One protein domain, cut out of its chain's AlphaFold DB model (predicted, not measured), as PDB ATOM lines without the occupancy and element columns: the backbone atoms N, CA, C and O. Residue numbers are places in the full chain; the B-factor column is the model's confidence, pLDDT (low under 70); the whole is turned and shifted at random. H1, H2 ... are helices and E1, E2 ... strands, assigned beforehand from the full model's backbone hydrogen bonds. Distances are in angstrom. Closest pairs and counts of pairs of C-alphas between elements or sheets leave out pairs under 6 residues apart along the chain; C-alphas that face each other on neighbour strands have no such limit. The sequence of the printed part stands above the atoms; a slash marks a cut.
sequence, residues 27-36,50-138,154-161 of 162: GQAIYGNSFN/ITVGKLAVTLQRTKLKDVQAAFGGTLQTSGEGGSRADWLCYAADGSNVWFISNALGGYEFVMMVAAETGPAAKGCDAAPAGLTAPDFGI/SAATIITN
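AT A GLANCE: This is residues 27 to 36, 50 to 138 and 154 to 161 of the 162 residues of an uncharacterized protein of Hyphomicrobiales bacterium (UniProt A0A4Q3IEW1). A twisted sheet of E3 to E7 has the short helix H1 on one face, and H2 with the small hairpin of E1 and E2 on the other. The 107 printed residues, under half of them in named elements, run H1 E1 E2 H2 E3 E4 E5 E6 E7, class mixed. The large sheet's order is E3 - E4 - E5 - E6 - E7, all antiparallel. The whole is compact, with a radius of gyration of the C-alphas of 12.5 A and spans of 34 by 28 by 27 A.

HOW THE PARTS SIT: H1, residues 27 to 32, is on the five-strand sheet. E1, residues 50 to 52, and E2, residues 55 to 57, form an antiparallel hairpin, with N 50 and O 57 2.8 A apart. H2, residues 64 to 71, is on the opposite face from H1, at a height over the sheet of 9.7 A. E3, residues 76 to 78, E4, 85 to 92, E5, 95 to 101, and E6, 112 to 117, make a meander, each strand the antiparallel neighbour of the one before. E7, residues 155 to 160, is antiparallel to E6. Within hydrogen-bond range are N 76 and O 87, 2.8 A, N 90 and O 97, 2.9 A, N 98 and O 114, 2.9 A, and N 115 and O 157, 2.9 A. The closest C-alphas of H2 and E4 are those of Leu 64 and Trp 87, 7.1 A. In H1 and H2 every O i to N i+4 pair is within range.

IN THESE COORDINATES: H1 begins at C-alpha 27 (149.688, 106.379, 147.080). From first to last C-alpha E4 measures 22.1 A and E5 20.2 A. E7 ends at C-alpha 160 (147.999, 93.136, 152.977).

THE WHOLE: Residues 37 to 49 and 139 to 153 are not printed, leaving C-alpha gaps of 21.4 A and 19.9 A. Of the links printed whole, none is long. Confidence is under 70 in 27 residues, among them 27 to 36 and 154 to 161.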
ATOM      1  N   GLY A  27     148.958 105.952 145.882       50.28
ATOM      2  CA  GLY A  27     149.688 106.379 147.080       50.28
ATOM      3  C   GLY A  27     148.871 107.368 147.923       50.28
ATOM      4  O   GLY A  27     148.875 107.307 149.153       50.28
ATOM      5  N   GLN A  28     148.142 108.281 147.263       52.88
ATOM      6  CA  GLN A  28     147.310 109.271 147.947       52.88
ATOM      7  C   GLN A  28     146.052 108.631 148.534       52.88
ATOM      8  O   GLN A  28     145.649 108.983 149.639       52.88
ATOM      9  N   ALA A  29     145.477 107.649 147.834       50.75
ATOM     10  CA  ALA A  29     144.384 106.830 148.353       50.75
ATOM     11  C   ALA A  29     144.831 105.940 149.532       50.75
ATOM     12  O   ALA A  29     144.048 105.714 150.448       50.75
ATOM     13  N   ILE A  30     146.092 105.493 149.545       52.06
ATOM     14  CA  ILE A  30     146.708 104.657 150.586       52.06
ATOM     15  C   ILE A  30     146.950 105.443 151.879       52.06
ATOM     16  O   ILE A  30     146.713 104.921 152.966       52.06
ATOM     17  N   TYR A  31     147.401 106.693 151.773       48.72
ATOM     18  CA  TYR A  31     147.794 107.509 152.928       48.72
ATOM     19  C   TYR A  31     146.724 108.506 153.383       48.72
ATOM     20  O   TYR A  31     146.544 108.715 154.578       48.72
ATOM     21  N   GLY A  32     146.017 109.142 152.444       41.75
ATOM     22  CA  GLY A  32     145.041 110.192 152.742       41.75
ATOM     23  C   GLY A  32     143.649 109.662 153.070       41.75
ATOM     24  O   GLY A  32     142.881 110.336 153.750       41.75
ATOM     25  N   ASN A  33     143.327 108.451 152.614       40.09
ATOM     26  CA  ASN A  33     141.988 107.895 152.715       40.09
ATOM     27  C   ASN A  33     142.005 106.587 153.500       40.09
ATOM     28  O   ASN A  33     141.609 105.555 152.973       40.09
ATOM     29  N   SER A  34     142.493 106.660 154.744       39.78
ATOM     30  CA  SER A  34     142.285 105.668 155.804       39.78
ATOM     31  C   SER A  34     142.097 104.253 155.262       39.78
ATOM     32  O   SER A  34     141.004 103.690 155.384       39.78
ATOM     33  N   PHE A  35     143.132 103.675 154.635       44.84
ATOM     34  CA  PHE A  35     143.124 102.229 154.487       44.84
ATOM     35  C   PHE A  35     142.999 101.688 155.901       44.84
ATOM     36  O   PHE A  35     143.881 101.838 156.746       44.84
ATOM     37  N   ASN A  36     141.843 101.099 156.168       42.31
ATOM     38  CA  ASN A  36     141.676 100.234 157.302       42.31
ATOM     39  C   ASN A  36     142.555  99.026 156.962       42.31
ATOM     40  O   ASN A  36     142.119  98.119 156.253       42.31
ATOM     41  N   ILE A  50     155.158  86.669 147.336       76.44
ATOM     42  CA  ILE A  50     154.925  87.599 146.230       76.44
ATOM     43  C   ILE A  50     156.223  87.657 145.433       76.44
ATOM     44  O   ILE A  50     157.269  87.949 146.004       76.44
ATOM     45  N   THR A  51     156.201  87.365 144.139       80.25
ATOM     46  CA  THR A  51     157.414  87.408 143.313       80.25
ATOM     47  C   THR A  51     157.425  88.680 142.481       80.25
ATOM     48  O   THR A  51     156.503  88.929 141.716       80.25
ATOM     49  N   VAL A  52     158.471  89.492 142.614       79.31
ATOM     50  CA  VAL A  52     158.681  90.700 141.805       79.31
ATOM     51  C   VAL A  52     160.003  90.530 141.079       79.31
ATOM     52  O   VAL A  52     161.063  90.543 141.699       79.31
ATOM     53  N   GLY A  53     159.959  90.303 139.769       81.56
ATOM     54  CA  GLY A  53     161.130  89.910 138.997       81.56
ATOM     55  C   GLY A  53     161.782  88.655 139.576       81.56
ATOM     56  O   GLY A  53     161.196  87.576 139.574       81.56
ATOM     57  N   LYS A  54     163.006  88.803 140.092       79.88
ATOM     58  CA  LYS A  54     163.748  87.724 140.772       79.88
ATOM     59  C   LYS A  54     163.614  87.751 142.298       79.88
ATOM     60  O   LYS A  54     164.111  86.842 142.958       79.88
ATOM     61  N   LEU A  55     162.994  88.786 142.866       84.62
ATOM     62  CA  LEU A  55     162.869  88.940 144.309       84.62
ATOM     63  C   LEU A  55     161.618  88.225 144.819       84.62
ATOM     64  O   LEU A  55     160.498  88.517 144.405       84.62
ATOM     65  N   ALA A  56     161.823  87.326 145.774       85.50
ATOM     66  CA  ALA A  56     160.767  86.735 146.576       85.50
ATOM     67  C   ALA A  56     160.458  87.646 147.772       85.50
ATOM     68  O   ALA A  56     161.215  87.708 148.741       85.50
ATOM     69  N   VAL A  57     159.335  88.348 147.716       83.44
ATOM     70  CA  VAL A  57     158.835  89.197 148.792       83.44
ATOM     71  C   VAL A  57     157.870  88.391 149.653       83.44
ATOM     72  O   VAL A  57     156.815  87.955 149.202       83.44
ATOM     73  N   THR A  58     158.221  88.185 150.920       83.50
ATOM     74  CA  THR A  58     157.270  87.700 151.924       83.50
ATOM     75  C   THR A  58     156.897  88.849 152.848       83.50
ATOM     76  O   THR A  58     157.773  89.467 153.458       83.50
ATOM     77  N   LEU A  59     155.594  89.085 153.002       81.44
ATOM     78  CA  LEU A  59     155.085  90.036 153.985       81.44
ATOM     79  C   LEU A  59     155.598  89.693 155.394       81.44
ATOM     80  O   LEU A  59     155.810  88.519 155.708       81.44
ATOM     81  N   GLN A  60     155.838  90.717 156.216       79.44
ATOM     82  CA  GLN A  60     156.411  90.629 157.571       79.44
ATOM     83  C   GLN A  60     157.837  90.056 157.674       79.44
ATOM     84  O   GLN A  60     158.379  89.996 158.774       79.44
ATOM     85  N   ARG A  61     158.469  89.633 156.569       84.31
ATOM     86  CA  ARG A  61     159.841  89.085 156.590       84.31
ATOM     87  C   ARG A  61     160.813  89.845 155.705       84.31
ATOM     88  O   ARG A  61     161.939  90.088 156.123       84.31
ATOM     89  N   THR A  62     160.400  90.215 154.498       88.06
ATOM     90  CA  THR A  62     161.242  90.993 153.586       88.06
ATOM     91  C   THR A  62     161.307  92.436 154.065       88.06
ATOM     92  O   THR A  62     160.267  93.028 154.347       88.06
ATOM     93  N   LYS A  63     162.506  93.015 154.154       92.50
ATOM     94  CA  LYS A  63     162.671  94.418 154.545       92.50
ATOM     95  C   LYS A  63     162.568  95.329 153.331       92.50
ATOM     96  O   LYS A  63     163.001  94.963 152.241       92.50
ATOM     97  N   LEU A  64     162.094  96.559 153.525       90.88
ATOM     98  CA  LEU A  64     162.142  97.592 152.486       90.88
ATOM     99  C   LEU A  64     163.578  97.841 152.014       90.88
ATOM    100  O   LEU A  64     163.809  98.022 150.826       90.88
ATOM    101  N   LYS A  65     164.563  97.747 152.913       92.38
ATOM    102  CA  LYS A  65     165.983  97.850 152.548       92.38
ATOM    103  C   LYS A  65     166.449  96.750 151.593       92.38
ATOM    104  O   LYS A  65     167.289  97.028 150.747       92.38
ATOM    105  N   ASP A  66     165.906  95.539 151.691       92.06
ATOM    106  CA  ASP A  66     166.272  94.438 150.788       92.06
ATOM    107  C   ASP A  66     165.682  94.669 149.392       92.06
ATOM    108  O   ASP A  66     166.346  94.442 148.383       92.06
ATOM    109  N   VAL A  67     164.451  95.190 149.336       90.56
ATOM    110  CA  VAL A  67     163.816  95.631 148.086       90.56
ATOM    111  C   VAL A  67     164.632  96.763 147.455       90.56
ATOM    112  O   VAL A  67     164.965  96.691 146.273       90.56
ATOM    113  N   GLN A  68     165.028  97.758 148.253       92.38
ATOM    114  CA  GLN A  68     165.879  98.858 147.801       92.38
ATOM    115  C   GLN A  68     167.250  98.361 147.323       92.38
ATOM    116  O   GLN A  68     167.776  98.861 146.339       92.38
ATOM    117  N   ALA A  69     167.846  97.368 147.982       91.19
ATOM    118  CA  ALA A  69     169.118  96.794 147.549       91.19
ATOM    119  C   ALA A  69     168.986  96.029 146.220       91.19
ATOM    120  O   ALA A  69     169.905  96.056 145.404       91.19
ATOM    121  N   ALA A  70     167.849  95.365 145.990       89.81
ATOM    122  CA  ALA A  70     167.591  94.604 144.771       89.81
ATOM    123  C   ALA A  70     167.263  95.493 143.560       89.81
ATOM    124  O   ALA A  70     167.658  95.173 142.439       89.81
ATOM    125  N   PHE A  71     166.534  96.590 143.779       89.88
ATOM    126  CA  PHE A  71     165.948  97.407 142.711       89.88
ATOM    127  C   PHE A  71     166.406  98.874 142.725       89.88
ATOM    128  O   PHE A  71     166.051  99.653 141.846       89.88
ATOM    129  N   GLY A  72     167.213  99.283 143.698       90.25
ATOM    130  CA  GLY A  72     167.536 100.690 143.913       90.25
ATOM    131  C   GLY A  72     166.306 101.495 144.338       90.25
ATOM    132  O   GLY A  72     165.398 100.983 144.994       90.25
ATOM    133  N   GLY A  73     166.273 102.764 143.942       88.31
ATOM    134  CA  GLY A  73     165.184 103.683 144.260       88.31
ATOM    135  C   GLY A  73     165.332 104.383 145.610       88.31
ATOM    136  O   GLY A  73     166.294 104.192 146.366       88.31
ATOM    137  N   THR A  74     164.356 105.229 145.889       89.12
ATOM    138  CA  THR A  74     164.332 106.170 146.997       89.12
ATOM    139  C   THR A  74     163.316 105.703 148.022       89.12
ATOM    140  O   THR A  74     162.117 105.669 147.747       89.12
ATOM    141  N   LEU A  75     163.790 105.357 149.221       88.12
ATOM    142  CA  LEU A  75     162.903 105.078 150.344       88.12
ATOM    143  C   LEU A  75     162.198 106.374 150.747       88.12
ATOM    144  O   LEU A  75     162.838 107.343 151.154       88.12
ATOM    145  N   GLN A  76     160.881 106.376 150.613       84.56
ATOM    146  CA  GLN A  76     160.019 107.485 150.973       84.56
ATOM    147  C   GLN A  76     159.423 107.243 152.359       84.56
ATOM    148  O   GLN A  76     159.126 106.107 152.726       84.56
ATOM    149  N   THR A  77     159.203 108.325 153.100       81.81
ATOM    150  CA  THR A  77     158.550 108.303 154.410       81.81
ATOM    151  C   THR A  77     157.543 109.439 154.483       81.81
ATOM    152  O   THR A  77     157.809 110.550 154.022       81.81
ATOM    153  N   SER A  78     156.391 109.176 155.090       75.88
ATOM    154  CA  SER A  78     155.389 110.193 155.402       75.88
ATOM    155  C   SER A  78     154.589 109.799 156.634       75.88
ATOM    156  O   SER A  78     154.433 108.617 156.937       75.88
ATOM    157  N   GLY A  79     154.050 110.803 157.319       71.62
ATOM    158  CA  GLY A  79     153.292 110.642 158.557       71.62
ATOM    159  C   GLY A  79     154.186 110.557 159.789       71.62
ATOM    160  O   GLY A  79     155.411 110.509 159.696       71.62
ATOM    161  N   GLU A  80     153.554 110.547 160.961       68.19
ATOM    162  CA  GLU A  80     154.230 110.541 162.258       68.19
ATOM    163  C   GLU A  80     153.521 109.588 163.227       68.19
ATOM    164  O   GLU A  80     152.309 109.387 163.166       68.19
ATOM    165  N   GLY A  81     154.273 108.978 164.147       70.31
ATOM    166  CA  GLY A  81     153.708 108.031 165.113       70.31
ATOM    167  C   GLY A  81     152.953 106.884 164.430       70.31
ATOM    168  O   GLY A  81     153.453 106.291 163.480       70.31
ATOM    169  N   GLY A  82     151.741 106.580 164.901       66.62
ATOM    170  CA  GLY A  82     150.924 105.476 164.378       66.62
ATOM    171  C   GLY A  82     150.393 105.660 162.950       66.62
ATOM    172  O   GLY A  82     149.884 104.697 162.384       66.62
ATOM    173  N   SER A  83     150.510 106.856 162.359       66.56
ATOM    174  CA  SER A  83     150.145 107.127 160.959       66.56
ATOM    175  C   SER A  83     151.350 107.167 160.016       66.56
ATOM    176  O   SER A  83     151.185 107.425 158.824       66.56
ATOM    177  N   ARG A  84     152.563 106.909 160.529       76.25
ATOM    178  CA  ARG A  84     153.763 106.823 159.698       76.25
ATOM    179  C   ARG A  84     153.689 105.621 158.754       76.25
ATOM    180  O   ARG A  84     153.313 104.516 159.148       76.25
ATOM    181  N   ALA A  85     154.144 105.833 157.526       77.25
ATOM    182  CA  ALA A  85     154.423 104.789 156.558       77.25
ATOM    183  C   ALA A  85     155.751 105.058 155.847       77.25
ATOM    184  O   ALA A  85     156.078 106.206 155.536       77.25
ATOM    185  N   ASP A  86     156.466 103.976 155.555       85.25
ATOM    186  CA  ASP A  86     157.687 103.980 154.753       85.25
ATOM    187  C   ASP A  86     157.425 103.148 153.493       85.25
ATOM    188  O   ASP A  86     156.796 102.090 153.573       85.25
ATOM    189  N   TRP A  87     157.865 103.603 152.320       86.88
ATOM    190  CA  TRP A  87     157.612 102.881 151.074       86.88
ATOM    191  C   TRP A  87     158.680 103.074 150.002       86.88
ATOM    192  O   TRP A  87     159.410 104.060 149.971       86.88
ATOM    193  N   LEU A  88     158.718 102.121 149.076       89.94
ATOM    194  CA  LEU A  88     159.370 102.244 147.775       89.94
ATOM    195  C   LEU A  88     158.290 102.226 146.701       89.94
ATOM    196  O   LEU A  88     157.335 101.452 146.808       89.94
ATOM    197  N   CYS A  89     158.446 103.060 145.678       87.81
ATOM    198  CA  CYS A  89     157.548 103.073 144.534       87.81
ATOM    199  C   CYS A  89     158.324 103.059 143.223       87.81
ATOM    200  O   CYS A  89     159.252 103.846 143.049       87.81
ATOM    201  N   TYR A  90     157.873 102.223 142.292       87.69
ATOM    202  CA  TYR A  90     158.447 102.099 140.961       87.69
ATOM    203  C   TYR A  90     157.362 102.247 139.897       87.69
ATOM    204  O   TYR A  90     156.366 101.526 139.924       87.69
ATOM    205  N   ALA A  91     157.569 103.152 138.948       84.69
ATOM    206  CA  ALA A  91     156.742 103.301 137.761       84.69
ATOM    207  C   ALA A  91     157.347 102.483 136.611       84.69
ATOM    208  O   ALA A  91     158.417 102.811 136.096       84.69
ATOM    209  N   ALA A  92     156.669 101.406 136.232       74.88
ATOM    210  CA  ALA A  92     156.924 100.619 135.032       74.88
ATOM    211  C   ALA A  92     155.945 101.034 133.917       74.88
ATOM    212  O   ALA A  92     154.913 101.652 134.175       74.88
ATOM    213  N   ASP A  93     156.242 100.703 132.660       69.81
ATOM    214  CA  ASP A  93     155.391 101.106 131.536       69.81
ATOM    215  C   ASP A  93     153.943 100.611 131.715       69.81
ATOM    216  O   ASP A  93     153.655  99.414 131.670       69.81
ATOM    217  N   GLY A  94     153.029 101.554 131.960       69.19
ATOM    218  CA  GLY A  94     151.608 101.290 132.193       69.19
ATOM    219  C   GLY A  94     151.261 100.702 133.565       69.19
ATOM    220  O   GLY A  94     150.107 100.322 133.766       69.19
ATOM    221  N   SER A  95     152.206 100.617 134.508       73.81
ATOM    222  CA  SER A  95     151.917 100.160 135.869       73.81
ATOM    223  C   SER A  95     152.824 100.770 136.934       73.81
ATOM    224  O   SER A  95     153.977 101.096 136.697       73.81
ATOM    225  N   ASN A  96     152.320 100.886 138.150       78.50
ATOM    226  CA  ASN A  96     153.076 101.337 139.306       78.50
ATOM    227  C   ASN A  96     153.095 100.229 140.354       78.50
ATOM    228  O   ASN A  96     152.092  99.541 140.544       78.50
ATOM    229  N   VAL A  97     154.225 100.057 141.032       83.75
ATOM    230  CA  VAL A  97     154.426  99.033 142.058       83.75
ATOM    231  C   VAL A  97     154.871  99.699 143.349       83.75
ATOM    232  O   VAL A  97     155.841 100.455 143.346       83.75
ATOM    233  N   TRP A  98     154.202  99.380 144.457       83.69
ATOM    234  CA  TRP A  98     154.540  99.883 145.787       83.69
ATOM    235  C   TRP A  98     154.885  98.750 146.740       83.69
ATOM    236  O   TRP A  98     154.183  97.741 146.801       83.69
ATOM    237  N   PHE A  99     155.911  98.982 147.551       87.00
ATOM    238  CA  PHE A  99     156.253  98.177 148.719       87.00
ATOM    239  C   PHE A  99     156.147  99.069 149.937       87.00
ATOM    240  O   PHE A  99     156.810 100.100 149.980       87.00
ATOM    241  N   ILE A 100     155.314  98.700 150.906       84.31
ATOM    242  CA  ILE A 100     154.942  99.604 151.997       84.31
ATOM    243  C   ILE A 100     155.135  98.904 153.338       84.31
ATOM    244  O   ILE A 100     154.742  97.748 153.515       84.31
ATOM    245  N   SER A 101     155.707  99.631 154.292       84.81
ATOM    246  CA  SER A 101     155.770  99.291 155.706       84.81
ATOM    247  C   SER A 101     155.015 100.324 156.543       84.81
ATOM    248  O   SER A 101     154.912 101.496 156.184       84.81
ATOM    249  N   ASN A 102     154.489  99.876 157.676       80.50
ATOM    250  CA  ASN A 102     153.769 100.685 158.653       80.50
ATOM    251  C   ASN A 102     154.174 100.248 160.074       80.50
ATOM    252  O   ASN A 102     155.103  99.455 160.246       80.50
ATOM    253  N   ALA A 103     153.450 100.722 161.090       77.38
ATOM    254  CA  ALA A 103     153.714 100.396 162.491       77.38
ATOM    255  C   ALA A 103     153.768  98.882 162.783       77.38
ATOM    256  O   ALA A 103     154.601  98.449 163.575       77.38
ATOM    257  N   LEU A 104     152.938  98.069 162.114       76.38
ATOM    258  CA  LEU A 104     152.922  96.609 162.292       76.38
ATOM    259  C   LEU A 104     154.212  95.953 161.784       76.38
ATOM    260  O   LEU A 104     154.685  94.981 162.362       76.38
ATOM    261  N   GLY A 105     154.795  96.507 160.720       74.81
ATOM    262  CA  GLY A 105     156.087  96.085 160.179       74.81
ATOM    263  C   GLY A 105     157.281  96.792 160.817       74.81
ATOM    264  O   GLY A 105     158.388  96.691 160.289       74.81
ATOM    265  N   GLY A 106     157.074  97.566 161.889       83.38
ATOM    266  CA  GLY A 106     158.115  98.388 162.508       83.38
ATOM    267  C   GLY A 106     158.723  99.431 161.566       83.38
ATOM    268  O   GLY A 106     159.857  99.847 161.782       83.38
ATOM    269  N   TYR A 107     157.998  99.817 160.508       83.00
ATOM    270  CA  TYR A 107     158.473 100.672 159.408       83.00
ATOM    271  C   TYR A 107     159.666 100.088 158.624       83.00
ATOM    272  O   TYR A 107     160.293 100.778 157.829       83.00
ATOM    273  N   GLU A 108     159.983  98.809 158.829       87.88
ATOM    274  CA  GLU A 108     161.124  98.134 158.210       87.88
ATOM    275  C   GLU A 108     160.680  96.992 157.295       87.88
ATOM    276  O   GLU A 108     161.186  96.852 156.180       87.88
ATOM    277  N   PHE A 109     159.726  96.178 157.749       86.88
ATOM    278  CA  PHE A 109     159.247  95.009 157.022       86.88
ATOM    279  C   PHE A 109     158.124  95.371 156.062       86.88
ATOM    280  O   PHE A 109     157.205  96.108 156.418       86.88
ATOM    281  N   VAL A 110     158.170  94.817 154.853       86.19
ATOM    282  CA  VAL A 110     157.101  94.953 153.865       86.19
ATOM    283  C   VAL A 110     155.833  94.342 154.450       86.19
ATOM    284  O   VAL A 110     155.760  93.142 154.706       86.19
ATOM    285  N   MET A 111     154.831  95.183 154.660       79.75
ATOM    286  CA  MET A 111     153.508  94.790 155.136       79.75
ATOM    287  C   MET A 111     152.508  94.697 153.998       79.75
ATOM    288  O   MET A 111     151.515  93.978 154.106       79.75
ATOM    289  N   MET A 112     152.773  95.418 152.908       77.06
ATOM    290  CA  MET A 112     151.903  95.454 151.746       77.06
ATOM    291  C   MET A 112     152.709  95.571 150.460       77.06
ATOM    292  O   MET A 112     153.725  96.271 150.407       77.06
ATOM    293  N   VAL A 113     152.200  94.915 149.420       80.00
ATOM    294  CA  VAL A 113     152.643  95.105 148.039       80.00
ATOM    295  C   VAL A 113     151.420  95.439 147.202       80.00
ATOM    296  O   VAL A 113     150.411  94.728 147.267       80.00
ATOM    297  N   ALA A 114     151.508  96.521 146.437       75.62
ATOM    298  CA  ALA A 114     150.442  96.973 145.558       75.62
ATOM    299  C   ALA A 114     150.948  97.118 144.125       75.62
ATOM    300  O   ALA A 114     152.091  97.518 143.905       75.62
ATOM    301  N   ALA A 115     150.081  96.813 143.167       74.81
ATOM    302  CA  ALA A 115     150.284  97.086 141.755       74.81
ATOM    303  C   ALA A 115     149.062  97.825 141.201       74.81
ATOM    304  O   ALA A 115     147.929  97.388 141.410       74.81
ATOM    305  N   GLU A 116     149.285  98.934 140.504       71.00
ATOM    306  CA  GLU A 116     148.248  99.741 139.853       71.00
ATOM    307  C   GLU A 116     148.553  99.814 138.371       71.00
ATOM    308  O   GLU A 116     149.613 100.307 137.993       71.00
ATOM    309  N   THR A 117     147.623  99.392 137.523       70.56
ATOM    310  CA  THR A 117     147.695  99.716 136.098       70.56
ATOM    311  C   THR A 117     147.316 101.179 135.902       70.56
ATOM    312  O   THR A 117     146.231 101.591 136.308       70.56
ATOM    313  N   GLY A 118     148.185 101.955 135.262       70.25
ATOM    314  CA  GLY A 118     147.970 103.382 135.064       70.25
ATOM    315  C   GLY A 118     149.229 104.116 134.600       70.25
ATOM    316  O   GLY A 118     150.293 103.509 134.457       70.25
ATOM    317  N   PRO A 119     149.126 105.430 134.339       69.31
ATOM    318  CA  PRO A 119     150.291 106.253 134.040       69.31
ATOM    319  C   PRO A 119     151.258 106.286 135.231       69.31
ATOM    320  O   PRO A 119     150.849 106.077 136.374       69.31
ATOM    321  N   ALA A 120     152.529 106.599 134.967       74.69
ATOM    322  CA  ALA A 120     153.551 106.723 136.001       74.69
ATOM    323  C   ALA A 120     153.090 107.656 137.135       74.69
ATOM    324  O   ALA A 120     152.774 108.833 136.915       74.69
ATOM    325  N   ALA A 121     153.039 107.121 138.352       72.69
ATOM    326  CA  ALA A 121     152.646 107.870 139.528       72.69
ATOM    327  C   ALA A 121     153.732 108.897 139.872       72.69
ATOM    328  O   ALA A 121     154.934 108.620 139.850       72.69
ATOM    329  N   LYS A 122     153.297 110.121 140.192       71.75
ATOM    330  CA  LYS A 122     154.212 111.193 140.590       71.75
ATOM    331  C   LYS A 122     154.977 110.773 141.842       71.75
ATOM    332  O   LYS A 122     154.371 110.347 142.820       71.75
ATOM    333  N   GLY A 123     156.296 110.943 141.803       74.94
ATOM    334  CA  GLY A 123     157.165 110.649 142.939       74.94
ATOM    335  C   GLY A 123     157.658 109.210 143.044       74.94
ATOM    336  O   GLY A 123     158.391 108.899 143.977       74.94
ATOM    337  N   CYS A 124     157.278 108.352 142.100       81.88
ATOM    338  CA  CYS A 124     157.840 107.017 141.965       81.88
ATOM    339  C   CYS A 124     159.116 107.060 141.127       81.88
ATOM    340  O   CYS A 124     159.206 107.821 140.159       81.88
ATOM    341  N   ASP A 125     160.092 106.233 141.489       87.75
ATOM    342  CA  ASP A 125     161.288 106.052 140.677       87.75
ATOM    343  C   ASP A 125     160.933 105.290 139.395       87.75
ATOM    344  O   ASP A 125     159.977 104.513 139.358       87.75
ATOM    345  N   ALA A 126     161.705 105.484 138.328       86.19
ATOM    346  CA  ALA A 126     161.563 104.642 137.146       86.19
ATOM    347  C   ALA A 126     161.885 103.185 137.513       86.19
ATOM    348  O   ALA A 126     162.872 102.918 138.204       86.19
ATOM    349  N   ALA A 127     161.062 102.243 137.053       84.81
ATOM    350  CA  ALA A 127     161.301 100.830 137.302       84.81
ATOM    351  C   ALA A 127     162.658 100.405 136.706       84.81
ATOM    352  O   ALA A 127     162.896 100.602 135.511       84.81
ATOM    353  N   PRO A 128     163.564  99.822 137.511       84.44
ATOM    354  CA  PRO A 128     164.851  99.352 137.017       84.44
ATOM    355  C   PRO A 128     164.676  98.109 136.138       84.44
ATOM    356  O   PRO A 128     163.693  97.367 136.240       84.44
ATOM    357  N   ALA A 129     165.699  97.812 135.335       75.50
ATOM    358  CA  ALA A 129     165.767  96.555 134.604       75.50
ATOM    359  C   ALA A 129     165.697  95.365 135.581       75.50
ATOM    360  O   ALA A 129     166.566  95.191 136.433       75.50
ATOM    361  N   GLY A 130     164.656  94.540 135.450       75.62
ATOM    362  CA  GLY A 130     164.436  93.361 136.292       75.62
ATOM    363  C   GLY A 130     163.343  93.512 137.350       75.62
ATOM    364  O   GLY A 130     162.997  92.504 137.965       75.62
ATOM    365  N   LEU A 131     162.761  94.702 137.529       81.88
ATOM    366  CA  LEU A 131     161.485  94.834 138.228       81.88
ATOM    367  C   LEU A 131     160.350  94.469 137.264       81.88
ATOM    368  O   LEU A 131     160.251  95.017 136.170       81.88
ATOM    369  N   THR A 132     159.504  93.522 137.661       80.56
ATOM    370  CA  THR A 132     158.297  93.137 136.915       80.56
ATOM    371  C   THR A 132     157.062  93.418 137.754       80.56
ATOM    372  O   THR A 132     157.169  93.637 138.961       80.56
ATOM    373  N   ALA A 133     155.882  93.353 137.138       74.56
ATOM    374  CA  ALA A 133     154.639  93.318 137.899       74.56
ATOM    375  C   ALA A 133     154.703  92.202 138.971       74.56
ATOM    376  O   ALA A 133     155.229  91.120 138.674       74.56
ATOM    377  N   PRO A 134     154.217  92.452 140.202       74.56
ATOM    378  CA  PRO A 134     154.176  91.444 141.250       74.56
ATOM    379  C   PRO A 134     153.277  90.266 140.871       74.56
ATOM    380  O   PRO A 134     152.094  90.439 140.582       74.56
ATOM    381  N   ASP A 135     153.830  89.061 140.931       74.56
ATOM    382  CA  ASP A 135     153.073  87.819 140.942       74.56
ATOM    383  C   ASP A 135     152.686  87.491 142.384       74.56
ATOM    384  O   ASP A 135     153.540  87.252 143.240       74.56
ATOM    385  N   PHE A 136     151.389  87.492 142.670       69.50
ATOM    386  CA  PHE A 136     150.871  87.201 144.003       69.50
ATOM    387  C   PHE A 136     150.647  85.692 144.229       69.50
ATOM    388  O   PHE A 136     150.099  85.296 145.251       69.50
ATOM    389  N   GLY A 137     151.036  84.813 143.297       58.84
ATOM    390  CA  GLY A 137     150.890  83.363 143.463       58.84
ATOM    391  C   GLY A 137     149.442  82.872 143.597       58.84
ATOM    392  O   GLY A 137     149.211  81.759 144.070       58.84
ATOM    393  N   ILE A 138     148.459  83.686 143.201       56.12
ATOM    394  CA  ILE A 138     147.041  83.326 143.217       56.12
ATOM    395  C   ILE A 138     146.643  82.912 141.793       56.12
ATOM    396  O   ILE A 138     146.644  83.759 140.893       56.12
ATOM    397  N   SER A 154     141.462 102.577 137.192       37.69
ATOM    398  CA  SER A 154     142.728 101.989 137.675       37.69
ATOM    399  C   SER A 154     142.485 100.598 138.256       37.69
ATOM    400  O   SER A 154     141.760 100.395 139.228       37.69
ATOM    401  N   ALA A 155     143.091  99.619 137.605       47.59
ATOM    402  CA  ALA A 155     143.062  98.215 137.950       47.59
ATOM    403  C   ALA A 155     144.116  97.967 139.048       47.59
ATOM    404  O   ALA A 155     145.309  97.970 138.764       47.59
ATOM    405  N   ALA A 156     143.680  97.822 140.302       48.47
ATOM    406  CA  ALA A 156     144.550  97.764 141.476       48.47
ATOM    407  C   ALA A 156     144.553  96.375 142.127       48.47
ATOM    408  O   ALA A 156     143.495  95.861 142.487       48.47
ATOM    409  N   THR A 157     145.729  95.790 142.344       58.06
ATOM    410  CA  THR A 157     145.885  94.572 143.155       58.06
ATOM    411  C   THR A 157     146.709  94.899 144.390       58.06
ATOM    412  O   THR A 157     147.836  95.373 144.270       58.06
ATOM    413  N   ILE A 158     146.149  94.651 145.576       59.78
ATOM    414  CA  ILE A 158     146.764  94.964 146.872       59.78
ATOM    415  C   ILE A 158     146.710  93.710 147.739       59.78
ATOM    416  O   ILE A 158     145.623  93.188 147.998       59.78
ATOM    417  N   ILE A 159     147.865  93.256 148.224       61.41
ATOM    418  CA  ILE A 159     147.942  92.229 149.265       61.41
ATOM    419  C   ILE A 159     148.428  92.878 150.553       61.41
ATOM    420  O   ILE A 159     149.487  93.507 150.573       61.41
ATOM    421  N   THR A 160     147.663  92.687 151.625       53.12
ATOM    422  CA  THR A 160     147.999  93.136 152.977       53.12
ATOM    423  C   THR A 160     148.037  91.940 153.925       53.12
ATOM    424  O   THR A 160     147.424  90.900 153.669       53.12
ATOM    425  N   ASN A 161     148.778  92.076 155.020       42.34
ATOM    426  CA  ASN A 161     148.643  91.191 156.170       42.34
ATOM    427  C   ASN A 161     147.625  91.830 157.130       42.34
ATOM    428  O   ASN A 161     147.872  92.946 157.591       42.34
TER     429      ASN A 161